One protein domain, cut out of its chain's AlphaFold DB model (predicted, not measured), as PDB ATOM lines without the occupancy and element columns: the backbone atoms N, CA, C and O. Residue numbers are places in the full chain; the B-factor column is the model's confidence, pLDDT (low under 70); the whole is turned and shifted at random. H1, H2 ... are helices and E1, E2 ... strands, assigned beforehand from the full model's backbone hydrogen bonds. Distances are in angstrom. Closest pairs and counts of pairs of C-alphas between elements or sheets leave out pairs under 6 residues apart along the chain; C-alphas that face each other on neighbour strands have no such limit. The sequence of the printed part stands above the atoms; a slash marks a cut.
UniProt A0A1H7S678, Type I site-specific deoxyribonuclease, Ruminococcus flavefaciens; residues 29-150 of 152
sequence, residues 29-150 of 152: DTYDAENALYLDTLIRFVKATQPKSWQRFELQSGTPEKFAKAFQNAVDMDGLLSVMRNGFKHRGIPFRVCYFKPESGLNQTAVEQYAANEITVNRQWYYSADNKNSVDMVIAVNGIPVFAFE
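Overview. This is residues 29 to 150 of the 152 residues of the protein "Type I site-specific deoxyribonuclease" of Ruminococcus flavefaciens (UniProt A0A1H7S678). A twisted meander of three strands, E3 E4 E5, each the antiparallel neighbour of the one before, lies to one side of H1, which runs through the middle; on the other side H2 and H3 hold the small hairpin E1 and E2 between them. H4 turns off the end of H3, while H5 with residues 102 to 107 lies at one end of the long axis and the E3 to E4 loop at the other. The printed part has 122 residues in the order H1 H2 H3 H4 E1 E2 H5 E3 E4 E5, of mixed class, helices and strands. It is compact, with a radius of gyration of the C-alphas of 14.8 A and spans of 44 by 36 by 25 A.

Along the chain. Find C-alpha 119 at (217.725, 161.287, 108.694); from there E3 runs 18.4 A to residue 126. E4, residues 134 to 141, is 18.8 A long, and E5, residues 144 to 149, 14.9 A, ending at C-alpha 149 at (214.347, 170.406, 120.213). H1 begins at C-alpha 39 at (214.328, 149.855, 115.903) and covers 15.5 A to residue 49. Next come H2, residues 51 to 59, 12.3 A; H3, residues 64 to 78, 20.9 A; and H4, residues 80 to 86, 10.0 A. E1 is residues 88 to 90, 6.9 A; E2 residues 93 to 95, 6.7 A; H5 residues 108 to 115, 10.5 A.

Arrangement. Start at the strongly twisted sheet: E3 bends by 78 degrees at residue 123 and E4 by 70 degrees at residue 137. In the hairpin E3 and E4, N 122 and O 138 are 2.9 A apart; in the hairpin E4 and E5, N 139 and O 147 are 2.8 A apart, both within hydrogen-bond range. H1 only grazes this sheet, with residues 39 to 45. H1 and H3 only just touch, about perpendicular at 87 degrees, with 3 pairs of C-alphas within 8 A, the closest those of Leu 39 and Ala 68, 7.0 A; H3 uses residues 64 to 68 alone. Look next at the antiparallel hairpin E1 and E2, where N 90 and O 93 are 2.9 A apart. Its closest C-alphas to H3 are Phe 88 and Ala 74, 6.1 A; to H2, Ile 93 and Ser 53, 6.2 A. H3 and H4 only just touch, only at the corner, the closest C-alphas being Val 75 and Val 83, 6.2 A. H5 is close to H1 but not clearly touching, the C-alphas of Gln 113 and Thr 49 being 6.3 A apart. In H1, H2, H3, H4 and H5 every O i to N i+4 pair is within hydrogen-bond range.

Size, cuts and confidence. The C-alphas farthest apart are those of Leu 106 and Asn 131, 48.6 A. The printed part has no cut. The link from E2 to H5, residues 96 to 107, is long. The mean pLDDT of the printed part is 92.6; residue 124 and residues 127 to 133 are under 70.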
ATOM      1  N   ASP A  29     207.754 154.651 111.443       91.94
ATOM      2  CA  ASP A  29     208.040 153.481 112.259       91.94
ATOM      3  C   ASP A  29     207.742 153.793 113.737       91.94
ATOM      4  O   ASP A  29     207.826 154.937 114.196       91.94
ATOM      5  N   THR A  30     207.394 152.761 114.503       90.50
ATOM      6  CA  THR A  30     207.095 152.906 115.931       90.50
ATOM      7  C   THR A  30     208.376 153.178 116.712       90.50
ATOM      8  O   THR A  30     209.378 152.476 116.556       90.50
ATOM      9  N   TYR A  31     208.330 154.181 117.586       90.31
ATOM     10  CA  TYR A  31     209.402 154.420 118.541       90.31
ATOM     11  C   TYR A  31     209.325 153.410 119.692       90.31
ATOM     12  O   TYR A  31     208.307 153.302 120.378       90.31
ATOM     13  N   ASP A  32     210.416 152.686 119.904       89.62
ATOM     14  CA  ASP A  32     210.615 151.779 121.023       89.62
ATOM     15  C   ASP A  32     211.248 152.556 122.184       89.62
ATOM     16  O   ASP A  32     212.457 152.803 122.212       89.62
ATOM     17  N   ALA A  33     210.405 152.969 123.132       86.19
ATOM     18  CA  ALA A  33     210.825 153.738 124.300       86.19
ATOM     19  C   ALA A  33     211.655 152.923 125.303       86.19
ATOM     20  O   ALA A  33     212.442 153.516 126.035       86.19
ATOM     21  N   GLU A  34     211.517 151.590 125.335       86.88
ATOM     22  CA  GLU A  34     212.368 150.736 126.174       86.88
ATOM     23  C   GLU A  34     213.799 150.773 125.650       86.88
ATOM     24  O   GLU A  34     214.748 150.908 126.422       86.88
ATOM     25  N   ASN A  35     213.947 150.705 124.323       87.81
ATOM     26  CA  ASN A  35     215.259 150.660 123.705       87.81
ATOM     27  C   ASN A  35     215.841 152.018 123.297       87.81
ATOM     28  O   ASN A  35     217.004 152.087 122.896       87.81
ATOM     29  N   ALA A  36     215.037 153.067 123.412       90.75
ATOM     30  CA  ALA A  36     215.289 154.415 122.938       90.75
ATOM     31  C   ALA A  36     215.625 154.530 121.438       90.75
ATOM     32  O   ALA A  36     216.503 155.295 121.030       90.75
ATOM     33  N   LEU A  37     214.930 153.755 120.597       94.38
ATOM     34  CA  LEU A  37     215.215 153.629 119.164       94.38
ATOM     35  C   LEU A  37     213.940 153.554 118.323       94.38
ATOM     36  O   LEU A  37     212.946 152.964 118.723       94.38
ATOM     37  N   TYR A  38     214.013 154.015 117.079       95.69
ATOM     38  CA  TYR A  38     213.167 153.485 116.010       95.69
ATOM     39  C   TYR A  38     213.833 152.221 115.460       95.69
ATOM     40  O   TYR A  38     214.626 152.264 114.513       95.69
ATOM     41  N   LEU A  39     213.581 151.092 116.126       96.00
ATOM     42  CA  LEU A  39     214.328 149.855 115.903       96.00
ATOM     43  C   LEU A  39     214.177 149.323 114.470       96.00
ATOM     44  O   LEU A  39     215.167 148.900 113.867       96.00
ATOM     45  N   ASP A  40     212.975 149.400 113.902       96.31
ATOM     46  CA  ASP A  40     212.713 148.953 112.529       96.31
ATOM     47  C   ASP A  40     213.509 149.764 111.499       96.31
ATOM     48  O   ASP A  40     214.107 149.188 110.585       96.31
ATOM     49  N   THR A  41     213.614 151.080 111.696       97.50
ATOM     50  CA  THR A  41     214.421 151.968 110.853       97.50
ATOM     51  C   THR A  41     215.898 151.583 110.907       97.50
ATOM     52  O   THR A  41     216.547 151.432 109.867       97.50
ATOM     53  N   LEU A  42     216.431 151.351 112.113       98.12
ATOM     54  CA  LEU A  42     217.828 150.955 112.296       98.12
ATOM     55  C   LEU A  42     218.118 149.597 111.645       98.12
ATOM     56  O   LEU A  42     219.115 149.438 110.936       98.12
ATOM     57  N   ILE A  43     217.232 148.618 111.835       97.81
ATOM     58  CA  ILE A  43     217.366 147.291 111.228       97.81
ATOM     59  C   ILE A  43     217.278 147.378 109.703       97.81
ATOM     60  O   ILE A  43     218.073 146.731 109.017       97.81
ATOM     61  N   ARG A  44     216.360 148.182 109.153       97.56
ATOM     62  CA  ARG A  44     216.237 148.409 107.705       97.56
ATOM     63  C   ARG A  44     217.535 148.963 107.126       97.56
ATOM     64  O   ARG A  44     218.039 148.413 106.144       97.56
ATOM     65  N   PHE A  45     218.112 149.980 107.763       98.31
ATOM     66  CA  PHE A  45     219.397 150.548 107.362       98.31
ATOM     67  C   PHE A  45     220.527 149.506 107.394       98.31
ATOM     68  O   PHE A  45     221.284 149.364 106.428       98.31
ATOM     69  N   VAL A  46     220.630 148.721 108.473       98.44
ATOM     70  CA  VAL A  46     221.674 147.693 108.613       98.44
ATOM     71  C   VAL A  46     221.509 146.585 107.572       98.44
ATOM     72  O   VAL A  46     222.491 146.178 106.953       98.44
ATOM     73  N   LYS A  47     220.281 146.119 107.322       98.00
ATOM     74  CA  LYS A  47     219.992 145.115 106.287       98.00
ATOM     75  C   LYS A  47     220.370 145.608 104.891       98.00
ATOM     76  O   LYS A  47     220.971 144.849 104.132       98.00
ATOM     77  N   ALA A  48     220.053 146.862 104.570       97.94
ATOM     78  CA  ALA A  48     220.336 147.450 103.263       97.94
ATOM     79  C   ALA A  48     221.842 147.649 103.026       97.94
ATOM     80  O   ALA A  48     222.354 147.343 101.952       97.94
ATOM     81  N   THR A  49     222.568 148.122 104.040       98.31
ATOM     82  CA  THR A  49     223.990 148.490 103.906       98.31
ATOM     83  C   THR A  49     224.956 147.342 104.199       98.31
ATOM     84  O   THR A  49     226.087 147.336 103.708       98.31
ATOM     85  N   GLN A  50     224.543 146.369 105.019       98.00
ATOM     86  CA  GLN A  50     225.401 145.315 105.573       98.00
ATOM     87  C   GLN A  50     224.728 143.923 105.548       98.00
ATOM     88  O   GLN A  50     224.756 143.203 106.556       98.00
ATOM     89  N   PRO A  51     224.177 143.469 104.403       98.00
ATOM     90  CA  PRO A  51     223.374 142.242 104.331       98.00
ATOM     91  C   PRO A  51     224.136 140.988 104.785       98.00
ATOM     92  O   PRO A  51     223.572 140.117 105.441       98.00
ATOM     93  N   LYS A  52     225.448 140.910 104.514       98.19
ATOM     94  CA  LYS A  52     226.297 139.781 104.943       98.19
ATOM     95  C   LYS A  52     226.475 139.720 106.463       98.19
ATOM     96  O   LYS A  52     226.475 138.629 107.031       98.19
ATOM     97  N   SER A  53     226.646 140.867 107.127       98.19
ATOM     98  CA  SER A  53     226.725 140.921 108.593       98.19
ATOM     99  C   SER A  53     225.383 140.549 109.212       98.19
ATOM    100  O   SER A  53     225.352 139.747 110.143       98.19
ATOM    101  N   TRP A  54     224.285 141.069 108.654       98.31
ATOM    102  CA  TRP A  54     222.942 140.757 109.132       98.31
ATOM    103  C   TRP A  54     222.608 139.264 109.005       98.31
ATOM    104  O   TRP A  54     222.220 138.637 109.985       98.31
ATOM    105  N   GLN A  55     222.876 138.653 107.846       98.19
ATOM    106  CA  GLN A  55     222.652 137.219 107.635       98.19
ATOM    107  C   GLN A  55     223.446 136.358 108.631       98.19
ATOM    108  O   GLN A  55     222.929 135.391 109.189       98.19
ATOM    109  N   ARG A  56     224.711 136.712 108.901       98.19
ATOM    110  CA  ARG A  56     225.524 136.015 109.914       98.19
ATOM    111  C   ARG A  56     224.944 136.154 111.318       98.19
ATOM    112  O   ARG A  56     225.067 135.222 112.107       98.19
ATOM    113  N   PHE A  57     224.349 137.299 111.631       98.06
ATOM    114  CA  PHE A  57     223.703 137.536 112.915       98.06
ATOM    115  C   PHE A  57     222.431 136.700 113.067       98.06
ATOM    116  O   PHE A  57     222.275 136.033 114.087       98.06
ATOM    117  N   GLU A  58     221.589 136.628 112.034       96.88
ATOM    118  CA  GLU A  58     220.396 135.769 112.023       96.88
ATOM    119  C   GLU A  58     220.759 134.287 112.207       96.88
ATOM    120  O   GLU A  58     220.165 133.603 113.041       96.88
ATOM    121  N   LEU A  59     221.814 133.805 111.536       97.19
ATOM    122  CA  LEU A  59     222.316 132.431 111.703       97.19
ATOM    123  C   LEU A  59     222.775 132.116 113.137       97.19
ATOM    124  O   LEU A  59     222.765 130.958 113.547       97.19
ATOM    125  N   GLN A  60     223.146 133.128 113.923       95.38
ATOM    126  CA  GLN A  60     223.491 132.988 115.343       95.38
ATOM    127  C   GLN A  60     222.279 133.173 116.274       95.38
ATOM    128  O   GLN A  60     222.438 133.529 117.447       95.38
ATOM    129  N   SER A  61     221.065 132.927 115.763       89.38
ATOM    130  CA  SER A  61     219.793 133.173 116.458       89.38
ATOM    131  C   SER A  61     219.609 134.639 116.864       89.38
ATOM    132  O   SER A  61     219.104 134.932 117.955       89.38
ATOM    133  N   GLY A  62     220.085 135.558 116.023       90.44
ATOM    134  CA  GLY A  62     219.868 136.990 116.171       90.44
ATOM    135  C   GLY A  62     218.393 137.349 116.000       90.44
ATOM    136  O   GLY A  62     217.713 136.805 115.136       90.44
ATOM    137  N   THR A  63     217.904 138.256 116.840       95.94
ATOM    138  CA  THR A  63     216.551 138.828 116.772       95.94
ATOM    139  C   THR A  63     216.657 140.354 116.851       95.94
ATOM    140  O   THR A  63     217.704 140.847 117.296       95.94
ATOM    141  N   PRO A  64     215.626 141.115 116.444       95.44
ATOM    142  CA  PRO A  64     215.587 142.568 116.624       95.44
ATOM    143  C   PRO A  64     215.946 143.016 118.048       95.44
ATOM    144  O   PRO A  64     216.800 143.879 118.227       95.44
ATOM    145  N   GLU A  65     215.404 142.349 119.066       94.75
ATOM    146  CA  GLU A  65     215.617 142.680 120.481       94.75
ATOM    147  C   GLU A  65     217.070 142.424 120.899       94.75
ATOM    148  O   GLU A  65     217.691 143.217 121.606       94.75
ATOM    149  N   LYS A  66     217.670 141.325 120.418       96.38
ATOM    150  CA  LYS A  66     219.096 141.046 120.657       96.38
ATOM    151  C   LYS A  66     219.995 142.058 119.959       96.38
ATOM    152  O   LYS A  66     221.074 142.348 120.475       96.38
ATOM    153  N   PHE A  67     219.583 142.560 118.797       97.81
ATOM    154  CA  PHE A  67     220.321 143.588 118.078       97.81
ATOM    155  C   PHE A  67     220.271 144.922 118.831       97.81
ATOM    156  O   PHE A  67     221.328 145.497 119.089       97.81
ATOM    157  N   ALA A  68     219.080 145.347 119.269       97.19
ATOM    158  CA  ALA A  68     218.888 146.535 120.102       97.19
ATOM    159  C   ALA A  68     219.738 146.471 121.378       97.19
ATOM    160  O   ALA A  68     220.537 147.367 121.646       97.19
ATOM    161  N   LYS A  69     219.680 145.345 122.098       96.69
ATOM    162  CA  LYS A  69     220.480 145.130 123.310       96.69
ATOM    163  C   LYS A  69     221.985 145.139 123.045       96.69
ATOM    164  O   LYS A  69     222.761 145.643 123.852       96.69
ATOM    165  N   ALA A  70     222.431 144.572 121.925       97.69
ATOM    166  CA  ALA A  70     223.841 144.605 121.549       97.69
ATOM    167  C   ALA A  70     224.322 146.028 121.231       97.69
ATOM    168  O   ALA A  70     225.442 146.378 121.600       97.69
ATOM    169  N   PHE A  71     223.479 146.825 120.573       98.25
ATOM    170  CA  PHE A  71     223.737 148.237 120.321       98.25
ATOM    171  C   PHE A  71     223.807 149.032 121.633       98.25
ATOM    172  O   PHE A  71     224.793 149.728 121.849       98.25
ATOM    173  N   GLN A  72     222.837 148.872 122.536       97.12
ATOM    174  CA  GLN A  72     222.830 149.546 123.842       97.12
ATOM    175  C   GLN A  72     224.055 149.221 124.677       97.12
ATOM    176  O   GLN A  72     224.735 150.134 125.119       97.12
ATOM    177  N   ASN A  73     224.408 147.940 124.803       97.56
ATOM    178  CA  ASN A  73     225.609 147.547 125.537       97.56
ATOM    179  C   ASN A  73     226.870 148.227 124.976       97.56
ATOM    180  O   ASN A  73     227.787 148.548 125.727       97.56
ATOM    181  N   ALA A  74     226.939 148.430 123.656       98.19
ATOM    182  CA  ALA A  74     228.042 149.155 123.039       98.19
ATOM    183  C   ALA A  74     227.975 150.662 123.330       98.19
ATOM    184  O   ALA A  74     229.006 151.274 123.587       98.19
ATOM    185  N   VAL A  75     226.782 151.260 123.324       97.75
ATOM    186  CA  VAL A  75     226.585 152.669 123.697       97.75
ATOM    187  C   VAL A  75     226.949 152.909 125.164       97.75
ATOM    188  O   VAL A  75     227.640 153.883 125.446       97.75
ATOM    189  N   ASP A  76     226.567 152.014 126.072       97.19
ATOM    190  CA  ASP A  76     226.888 152.103 127.501       97.19
ATOM    191  C   ASP A  76     228.393 151.974 127.763       97.19
ATOM    192  O   ASP A  76     228.934 152.618 128.661       97.19
ATOM    193  N   MET A  77     229.082 151.145 126.974       97.75
ATOM    194  CA  MET A  77     230.512 150.884 127.132       97.75
ATOM    195  C   MET A  77     231.393 151.943 126.459       97.75
ATOM    196  O   MET A  77     232.359 152.410 127.059       97.75
ATOM    197  N   ASP A  78     231.077 152.312 125.217       97.75
ATOM    198  CA  ASP A  78     231.944 153.127 124.356       97.75
ATOM    199  C   ASP A  78     231.417 154.559 124.151       97.75
ATOM    200  O   ASP A  78     232.142 155.432 123.665       97.75
ATOM    201  N   GLY A  79     230.157 154.818 124.504       97.44
ATOM    202  CA  GLY A  79     229.459 156.078 124.269       97.44
ATOM    203  C   GLY A  79     228.834 156.180 122.873       97.44
ATOM    204  O   GLY A  79     229.402 155.745 121.866       97.44
ATOM    205  N   LEU A  80     227.675 156.845 122.788       96.50
ATOM    206  CA  LEU A  80     226.883 156.961 121.553       96.50
ATOM    207  C   LEU A  80     227.686 157.517 120.369       96.50
ATOM    208  O   LEU A  80     227.663 156.953 119.278       96.50
ATOM    209  N   LEU A  81     228.447 158.596 120.580       96.12
ATOM    210  CA  LEU A  81     229.262 159.200 119.520       96.12
ATOM    211  C   LEU A  81     230.356 158.257 119.006       96.12
ATOM    212  O   LEU A  81     230.659 158.271 117.811       96.12
ATOM    213  N   SER A  82     230.946 157.436 119.881       97.62
ATOM    214  CA  SER A  82     231.936 156.438 119.472       97.62
ATOM    215  C   SER A  82     231.283 155.362 118.611       97.62
ATOM    216  O   SER A  82     231.763 155.092 117.509       97.62
ATOM    217  N   VAL A  83     230.135 154.830 119.047       98.19
ATOM    218  CA  VAL A  83     229.362 153.829 118.294       98.19
ATOM    219  C   VAL A  83     228.897 154.381 116.947       98.19
ATOM    220  O   VAL A  83     228.992 153.690 115.934       98.19
ATOM    221  N   MET A  84     228.466 155.641 116.879       97.38
ATOM    222  CA  MET A  84     228.110 156.270 115.607       97.38
ATOM    223  C   MET A  84     229.303 156.361 114.651       97.38
ATOM    224  O   MET A  84     229.169 156.050 113.468       97.38
ATOM    225  N   ARG A  85     230.479 156.766 115.145       96.00
ATOM    226  CA  ARG A  85     231.686 156.939 114.319       96.00
ATOM    227  C   ARG A  85     232.335 155.628 113.909       96.00
ATOM    228  O   ARG A  85     232.869 155.539 112.805       96.00
ATOM    229  N   ASN A  86     232.318 154.628 114.786       97.31
ATOM    230  CA  ASN A  86     233.125 153.412 114.656       97.31
ATOM    231  C   ASN A  86     232.292 152.142 114.456       97.31
ATOM    232  O   ASN A  86     232.823 151.125 114.004       97.31
ATOM    233  N   GLY A  87     230.989 152.208 114.713       97.94
ATOM    234  CA  GLY A  87     230.143 151.033 114.830       97.94
ATOM    235  C   GLY A  87     230.379 150.278 116.135       97.94
ATOM    236  O   GLY A  87     231.072 150.746 117.034       97.94
ATOM    237  N   PHE A  88     229.823 149.076 116.211       98.50
ATOM    238  CA  PHE A  88     230.013 148.150 117.322       98.50
ATOM    239  C   PHE A  88     230.186 146.718 116.812       98.50
ATOM    240  O   PHE A  88     230.059 146.436 115.615       98.50
ATOM    241  N   LYS A  89     230.505 145.788 117.718       97.44
ATOM    242  CA  LYS A  89     230.598 144.360 117.398       97.44
ATOM    243  C   LYS A  89     229.687 143.548 118.300       97.44
ATOM    244  O   LYS A  89     229.715 143.703 119.514       97.44
ATOM    245  N   HIS A  90     228.976 142.594 117.711       96.44
ATOM    246  CA  HIS A  90     228.271 141.561 118.457       96.44
ATOM    247  C   HIS A  90     228.828 140.194 118.076       96.44
ATOM    248  O   HIS A  90     228.760 139.804 116.912       96.44
ATOM    249  N   ARG A  91     229.425 139.471 119.036       94.75
ATOM    250  CA  ARG A  91     230.001 138.124 118.816       94.75
ATOM    251  C   ARG A  91     230.930 138.050 117.590       94.75
ATOM    252  O   ARG A  91     230.884 137.120 116.791       94.75
ATOM    253  N   GLY A  92     231.762 139.080 117.424       95.38
ATOM    254  CA  GLY A  92     232.708 139.195 116.309       95.38
ATOM    255  C   GLY A  92     232.104 139.651 114.973       95.38
ATOM    256  O   GLY A  92     232.841 139.768 113.995       95.38
ATOM    257  N   ILE A  93     230.800 139.936 114.903       98.06
ATOM    258  CA  ILE A  93     230.142 140.520 113.726       98.06
ATOM    259  C   ILE A  93     230.163 142.049 113.861       98.06
ATOM    260  O   ILE A  93     229.623 142.557 114.846       98.06
ATOM    261  N   PRO A  94     230.791 142.789 112.927       98.06
ATOM    262  CA  PRO A  94     230.801 144.244 112.960       98.06
ATOM    263  C   PRO A  94     229.516 144.829 112.366       98.06
ATOM    264  O   PRO A  94     229.038 144.361 111.327       98.06
ATOM    265  N   PHE A  95     229.030 145.893 113.002       98.50
ATOM    266  CA  PHE A  95     227.893 146.688 112.564       98.50
ATOM    267  C   PHE A  95     228.223 148.176 112.586       98.50
ATOM    268  O   PHE A  95     228.726 148.697 113.578       98.50
ATOM    269  N   ARG A  96     227.907 148.867 111.496       98.38
ATOM    270  CA  ARG A  96     227.851 150.324 111.389       98.38
ATOM    271  C   ARG A  96     226.398 150.762 111.514       98.38
ATOM    272  O   ARG A  96     225.520 150.140 110.928       98.38
ATOM    273  N   VAL A  97     226.160 151.830 112.264       98.25
ATOM    274  CA  VAL A  97     224.819 152.411 112.447       98.25
ATOM    275  C   VAL A  97     224.639 153.731 111.698       98.25
ATOM    276  O   VAL A  97     223.539 154.257 111.619       98.25
ATOM    277  N   CYS A  98     225.722 154.266 111.139       97.75
ATOM    278  CA  CYS A  98     225.752 155.451 110.295       97.75
ATOM    279  C   CYS A  98     227.029 155.414 109.446       97.75
ATOM    280  O   CYS A  98     228.051 154.861 109.873       97.75
ATOM    281  N   TYR A  99     226.973 156.001 108.254       97.62
ATOM    282  CA  TYR A  99     228.147 156.268 107.426       97.62
ATOM    283  C   TYR A  99     228.372 157.771 107.324       97.62
ATOM    284  O   TYR A  99     227.436 158.526 107.099       97.62
ATOM    285  N   PHE A 100     229.609 158.230 107.481       95.31
ATOM    286  CA  PHE A 100     229.939 159.645 107.324       95.31
ATOM    287  C   PHE A 100     230.284 159.949 105.869       95.31
ATOM    288  O   PHE A 100     230.693 159.060 105.119       95.31
ATOM    289  N   LYS A 101     230.126 161.217 105.479       94.88
ATOM    290  CA  LYS A 101     230.471 161.674 104.135       94.88
ATOM    291  C   LYS A 101     231.941 161.335 103.840       94.88
ATOM    292  O   LYS A 101     232.800 161.730 104.631       94.88
ATOM    293  N   PRO A 102     232.246 160.624 102.742       93.50
ATOM    294  CA  PRO A 102     233.625 160.310 102.395       93.50
ATOM    295  C   PRO A 102     234.388 161.572 101.973       93.50
ATOM    296  O   PRO A 102     233.801 162.519 101.445       93.50
ATOM    297  N   GLU A 103     235.709 161.570 102.164       91.81
ATOM    298  CA  GLU A 103     236.589 162.690 101.782       91.81
ATOM    299  C   GLU A 103     236.598 162.946 100.267       91.81
ATOM    300  O   GLU A 103     236.764 164.078  99.821       91.81
ATOM    301  N   SER A 104     236.400 161.894  99.468       93.19
ATOM    302  CA  SER A 104     236.310 161.979  98.010       93.19
ATOM    303  C   SER A 104     235.254 161.024  97.456       93.19
ATOM    304  O   SER A 104     234.873 160.046  98.100       93.19
ATOM    305  N   GLY A 105     234.814 161.279  96.223       90.25
ATOM    306  CA  GLY A 105     233.888 160.411  95.491       90.25
ATOM    307  C   GLY A 105     234.536 159.186  94.834       90.25
ATOM    308  O   GLY A 105     233.873 158.508  94.062       90.25
ATOM    309  N   LEU A 106     235.821 158.901  95.089       92.56
ATOM    310  CA  LEU A 106     236.535 157.793  94.433       92.56
ATOM    311  C   LEU A 106     236.052 156.416  94.909       92.56
ATOM    312  O   LEU A 106     236.082 155.449  94.151       92.56
ATOM    313  N   ASN A 107     235.612 156.320  96.166       94.25
ATOM    314  CA  ASN A 107     235.031 155.100  96.708       94.25
ATOM    315  C   ASN A 107     233.509 155.133  96.543       94.25
ATOM    316  O   ASN A 107     232.788 155.609  97.420       94.25
ATOM    317  N   GLN A 108     233.040 154.590  95.422       95.62
ATOM    318  CA  GLN A 108     231.620 154.533  95.084       95.62
ATOM    319  C   GLN A 108     230.783 153.845  96.176       95.62
ATOM    320  O   GLN A 108     229.720 154.340  96.541       95.62
ATOM    321  N   THR A 109     231.295 152.771  96.787       94.94
ATOM    322  CA  THR A 109     230.605 152.078  97.884       94.94
ATOM    323  C   THR A 109     230.435 152.969  99.116       94.94
ATOM    324  O   THR A 109     229.378 152.952  99.739       94.94
ATOM    325  N   ALA A 110     231.443 153.772  99.471       94.81
ATOM    326  CA  ALA A 110     231.334 154.704 100.595       94.81
ATOM    327  C   ALA A 110     230.322 155.827 100.314       94.81
ATOM    328  O   ALA A 110     229.598 156.243 101.217       94.81
ATOM    329  N   VAL A 111     230.244 156.294  99.062       96.81
ATOM    330  CA  VAL A 111     229.240 157.276  98.624       96.81
ATOM    331  C   VAL A 111     227.830 156.694  98.727       96.81
ATOM    332  O   VAL A 111     226.951 157.334  99.298       96.81
ATOM    333  N   GLU A 112     227.619 155.470  98.240       96.81
ATOM    334  CA  GLU A 112     226.329 154.770  98.313       96.81
ATOM    335  C   GLU A 112     225.896 154.515  99.758       96.81
ATOM    336  O   GLU A 112     224.749 154.758 100.119       96.81
ATOM    337  N   GLN A 113     226.825 154.087 100.614       97.25
ATOM    338  CA  GLN A 113     226.569 153.878 102.038       97.25
ATOM    339  C   GLN A 113     226.216 155.178 102.770       97.25
ATOM    340  O   GLN A 113     225.325 155.177 103.617       97.25
ATOM    341  N   TYR A 114     226.882 156.288 102.437       97.31
ATOM    342  CA  TYR A 114     226.540 157.605 102.972       97.31
ATOM    343  C   TYR A 114     225.150 158.066 102.513       97.31
ATOM    344  O   TYR A 114     224.374 158.565 103.326       97.31
ATOM    345  N   ALA A 115     224.822 157.865 101.235       96.19
ATOM    346  CA  ALA A 115     223.515 158.204 100.673       96.19
ATOM    347  C   ALA A 115     222.380 157.322 101.220       96.19
ATOM    348  O   ALA A 115     221.225 157.732 101.196       96.19
ATOM    349  N   ALA A 116     222.703 156.131 101.725       97.31
ATOM    350  CA  ALA A 116     221.745 155.231 102.356       97.31
ATOM    351  C   ALA A 116     221.366 155.639 103.790       97.31
ATOM    352  O   ALA A 116     220.485 155.004 104.368       97.31
ATOM    353  N   ASN A 117     222.019 156.649 104.384       97.81
ATOM    354  CA  ASN A 117     221.570 157.158 105.676       97.81
ATOM    355  C   ASN A 117     220.191 157.808 105.539       97.81
ATOM    356  O   ASN A 117     219.960 158.645 104.671       97.81
ATOM    357  N   GLU A 118     219.315 157.480 106.472       95.88
ATOM    358  CA  GLU A 118     217.999 158.067 106.623       95.88
ATOM    359  C   GLU A 118     218.015 158.998 107.839       95.88
ATOM    360  O   GLU A 118     218.261 158.563 108.964       95.88
ATOM    361  N   ILE A 119     217.780 160.292 107.620       97.06
ATOM    362  CA  ILE A 119     217.725 161.287 108.694       97.06
ATOM    363  C   ILE A 119     216.288 161.774 108.802       97.06
ATOM    364  O   ILE A 119     215.761 162.377 107.871       97.06
ATOM    365  N   THR A 120     215.659 161.499 109.940       96.44
ATOM    366  CA  THR A 120     214.236 161.770 110.148       96.44
ATOM    367  C   THR A 120     214.025 162.913 111.122       96.44
ATOM    368  O   THR A 120     214.768 163.039 112.095       96.44
ATOM    369  N   VAL A 121     212.998 163.720 110.868       94.50
ATOM    370  CA  VAL A 121     212.444 164.701 111.805       94.50
ATOM    371  C   VAL A 121     211.117 164.160 112.340       94.50
ATOM    372  O   VAL A 121     210.236 163.781 111.569       94.50
ATOM    373  N   ASN A 122     210.986 164.083 113.663       88.88
ATOM    374  CA  ASN A 122     209.844 163.474 114.344       88.88
ATOM    375  C   ASN A 122     209.281 164.455 115.371       88.88
ATOM    376  O   ASN A 122     210.038 164.997 116.169       88.88
ATOM    377  N   ARG A 123     207.967 164.681 115.359       84.12
ATOM    378  CA  ARG A 123     207.281 165.588 116.291       84.12
ATOM    379  C   ARG A 123     206.668 164.827 117.456       84.12
ATOM    380  O   ARG A 123     206.350 163.649 117.305       84.12
ATOM    381  N   GLN A 124     206.442 165.528 118.567       68.69
ATOM    382  CA  GLN A 124     205.726 165.011 119.740       68.69
ATOM    383  C   GLN A 124     206.301 163.669 120.206       68.69
ATOM    384  O   GLN A 124     205.610 162.657 120.326       68.69
ATOM    385  N   TRP A 125     207.613 163.657 120.408       70.31
ATOM    386  CA  TRP A 125     208.356 162.438 120.665       70.31
ATOM    387  C   TRP A 125     208.261 162.055 122.145       70.31
ATOM    388  O   TRP A 125     208.856 162.705 123.007       70.31
ATOM    389  N   TYR A 126     207.485 161.012 122.438       74.25
ATOM    390  CA  TYR A 126     207.303 160.470 123.786       74.25
ATOM    391  C   TYR A 126     208.486 159.585 124.170       74.25
ATOM    392  O   TYR A 126     208.640 158.475 123.667       74.25
ATOM    393  N   TYR A 127     209.330 160.085 125.068       65.06
ATOM    394  CA  TYR A 127     210.639 159.491 125.342       65.06
ATOM    395  C   TYR A 127     210.643 158.435 126.446       65.06
ATOM    396  O   TYR A 127     211.657 157.772 126.651       65.06
ATOM    397  N   SER A 128     209.537 158.289 127.175       65.50
ATOM    398  CA  SER A 128     209.410 157.376 128.307       65.50
ATOM    399  C   SER A 128     208.212 156.452 128.123       65.50
ATOM    400  O   SER A 128     207.146 156.884 127.694       65.50
ATOM    401  N   ALA A 129     208.377 155.184 128.498       62.69
ATOM    402  CA  ALA A 129     207.263 154.247 128.634       62.69
ATOM    403  C   ALA A 129     206.435 154.499 129.913       62.69
ATOM    404  O   ALA A 129     205.280 154.081 129.994       62.69
ATOM    405  N   ASP A 130     207.006 155.208 130.893       65.50
ATOM    406  CA  ASP A 130     206.431 155.398 132.229       65.50
ATOM    407  C   ASP A 130     205.616 156.694 132.357       65.50
ATOM    408  O   ASP A 130     204.809 156.843 133.277       65.50
ATOM    409  N   ASN A 131     205.813 157.659 131.453       63.59
ATOM    410  CA  ASN A 131     205.073 158.920 131.442       63.59
ATOM    411  C   ASN A 131     204.790 159.412 130.012       63.59
ATOM    412  O   ASN A 131     205.449 159.025 129.057       63.59
ATOM    413  N   LYS A 132     203.786 160.285 129.862       63.47
ATOM    414  CA  LYS A 132     203.403 160.885 128.570       63.47
ATOM    415  C   LYS A 132     204.137 162.197 128.283       63.47
ATOM    416  O   LYS A 132     203.585 163.061 127.605       63.47
ATOM    417  N   ASN A 133     205.344 162.377 128.813       66.88
ATOM    418  CA  ASN A 133     206.117 163.569 128.501       66.88
ATOM    419  C   ASN A 133     206.658 163.437 127.077       66.88
ATOM    420  O   ASN A 133     207.245 162.417 126.712       66.88
ATOM    421  N   SER A 134     206.431 164.469 126.274       71.75
ATOM    422  CA  SER A 134     206.946 164.573 124.916       71.75
ATOM    423  C   SER A 134     207.979 165.682 124.838       71.75
ATOM    424  O   SER A 134     207.838 166.698 125.512       71.75
ATOM    425  N   VAL A 135     208.970 165.493 123.979       76.19
ATOM    426  CA  VAL A 135     209.772 166.592 123.438       76.19
ATOM    427  C   VAL A 135     209.106 167.073 122.149       76.19
ATOM    428  O   VAL A 135     208.542 166.255 121.410       76.19
ATOM    429  N   ASP A 136     209.175 168.373 121.869       82.00
ATOM    430  CA  ASP A 136     208.489 168.979 120.722       82.00
ATOM    431  C   ASP A 136     208.939 168.346 119.405       82.00
ATOM    432  O   ASP A 136     208.106 167.910 118.601       82.00
ATOM    433  N   MET A 137     210.258 168.222 119.199       88.44
ATOM    434  CA  MET A 137     210.818 167.569 118.012       88.44
ATOM    435  C   MET A 137     212.103 166.783 118.314       88.44
ATOM    436  O   MET A 137     212.906 167.166 119.162       88.44
ATOM    437  N   VAL A 138     212.344 165.707 117.563       92.62
ATOM    438  CA  VAL A 138     213.587 164.928 117.585       92.62
ATOM    439  C   VAL A 138     214.094 164.693 116.163       92.62
ATOM    440  O   VAL A 138     213.330 164.314 115.272       92.62
ATOM    441  N   ILE A 139     215.400 164.864 115.953       95.12
ATOM    442  CA  ILE A 139     216.089 164.324 114.778       95.12
ATOM    443  C   ILE A 139     216.656 162.958 115.137       95.12
ATOM    444  O   ILE A 139     217.391 162.826 116.121       95.12
ATOM    445  N   ALA A 140     216.372 161.966 114.295       96.44
ATOM    446  CA  ALA A 140     216.976 160.647 114.388       96.44
ATOM    447  C   ALA A 140     217.794 160.312 113.136       96.44
ATOM    448  O   ALA A 140     217.362 160.568 112.013       96.44
ATOM    449  N   VAL A 141     218.963 159.704 113.327       97.94
ATOM    450  CA  VAL A 141     219.824 159.191 112.254       97.94
ATOM    451  C   VAL A 141     219.703 157.676 112.233       97.94
ATOM    452  O   VAL A 141     220.052 157.021 113.210       97.94
ATOM    453  N   ASN A 142     219.199 157.114 111.134       97.81
ATOM    454  CA  ASN A 142     218.945 155.680 110.965       97.81
ATOM    455  C   ASN A 142     218.157 155.085 112.142       97.81
ATOM    456  O   ASN A 142     218.470 154.006 112.633       97.81
ATOM    457  N   GLY A 143     217.174 155.835 112.644       96.75
ATOM    458  CA  GLY A 143     216.351 155.447 113.787       96.75
ATOM    459  C   GLY A 143     216.961 155.683 115.171       96.75
ATOM    460  O   GLY A 143     216.323 155.352 116.164       96.75
ATOM    461  N   ILE A 144     218.150 156.281 115.265       97.00
ATOM    462  CA  ILE A 144     218.789 156.654 116.534       97.00
ATOM    463  C   ILE A 144     218.511 158.136 116.815       97.00
ATOM    464  O   ILE A 144     219.038 158.980 116.085       97.00
ATOM    465  N   PRO A 145     217.717 158.486 117.842       94.94
ATOM    466  CA  PRO A 145     217.522 159.874 118.257       94.94
ATOM    467  C   PRO A 145     218.856 160.515 118.671       94.94
ATOM    468  O   PRO A 145     219.596 159.950 119.474       94.94
ATOM    469  N   VAL A 146     219.182 161.685 118.113       94.50
ATOM    470  CA  VAL A 146     220.480 162.363 118.336       94.50
ATOM    471  C   VAL A 146     220.364 163.840 118.704       94.50
ATOM    472  O   VAL A 146     221.263 164.365 119.356       94.50
ATOM    473  N   PHE A 147     219.277 164.512 118.317       92.00
ATOM    474  CA  PHE A 147     219.021 165.905 118.685       92.00
ATOM    475  C   PHE A 147     217.568 166.077 119.099       92.00
ATOM    476  O   PHE A 147     216.672 165.693 118.353       92.00
ATOM    477  N   ALA A 148     217.365 166.675 120.265       91.00
ATOM    478  CA  ALA A 148     216.071 167.036 120.817       91.00
ATOM    479  C   ALA A 148     215.899 168.558 120.731       91.00
ATOM    480  O   ALA A 148     216.812 169.302 121.096       91.00
ATOM    481  N   PHE A 149     214.744 169.005 120.247       87.81
ATOM    482  CA  PHE A 149     214.347 170.406 120.213       87.81
ATOM    483  C   PHE A 149     213.281 170.634 121.273       87.81
ATOM    484  O   PHE A 149     212.216 170.028 121.219       87.81
ATOM    485  N   GLU A 150     213.590 171.527 122.202       87.31
ATOM    486  CA  GLU A 150     212.636 172.102 123.141       87.31
ATOM    487  C   GLU A 150     212.389 173.540 122.677       87.31
ATOM    488  O   GLU A 150     213.300 174.374 122.725       87.31
TER     489      GLU A 150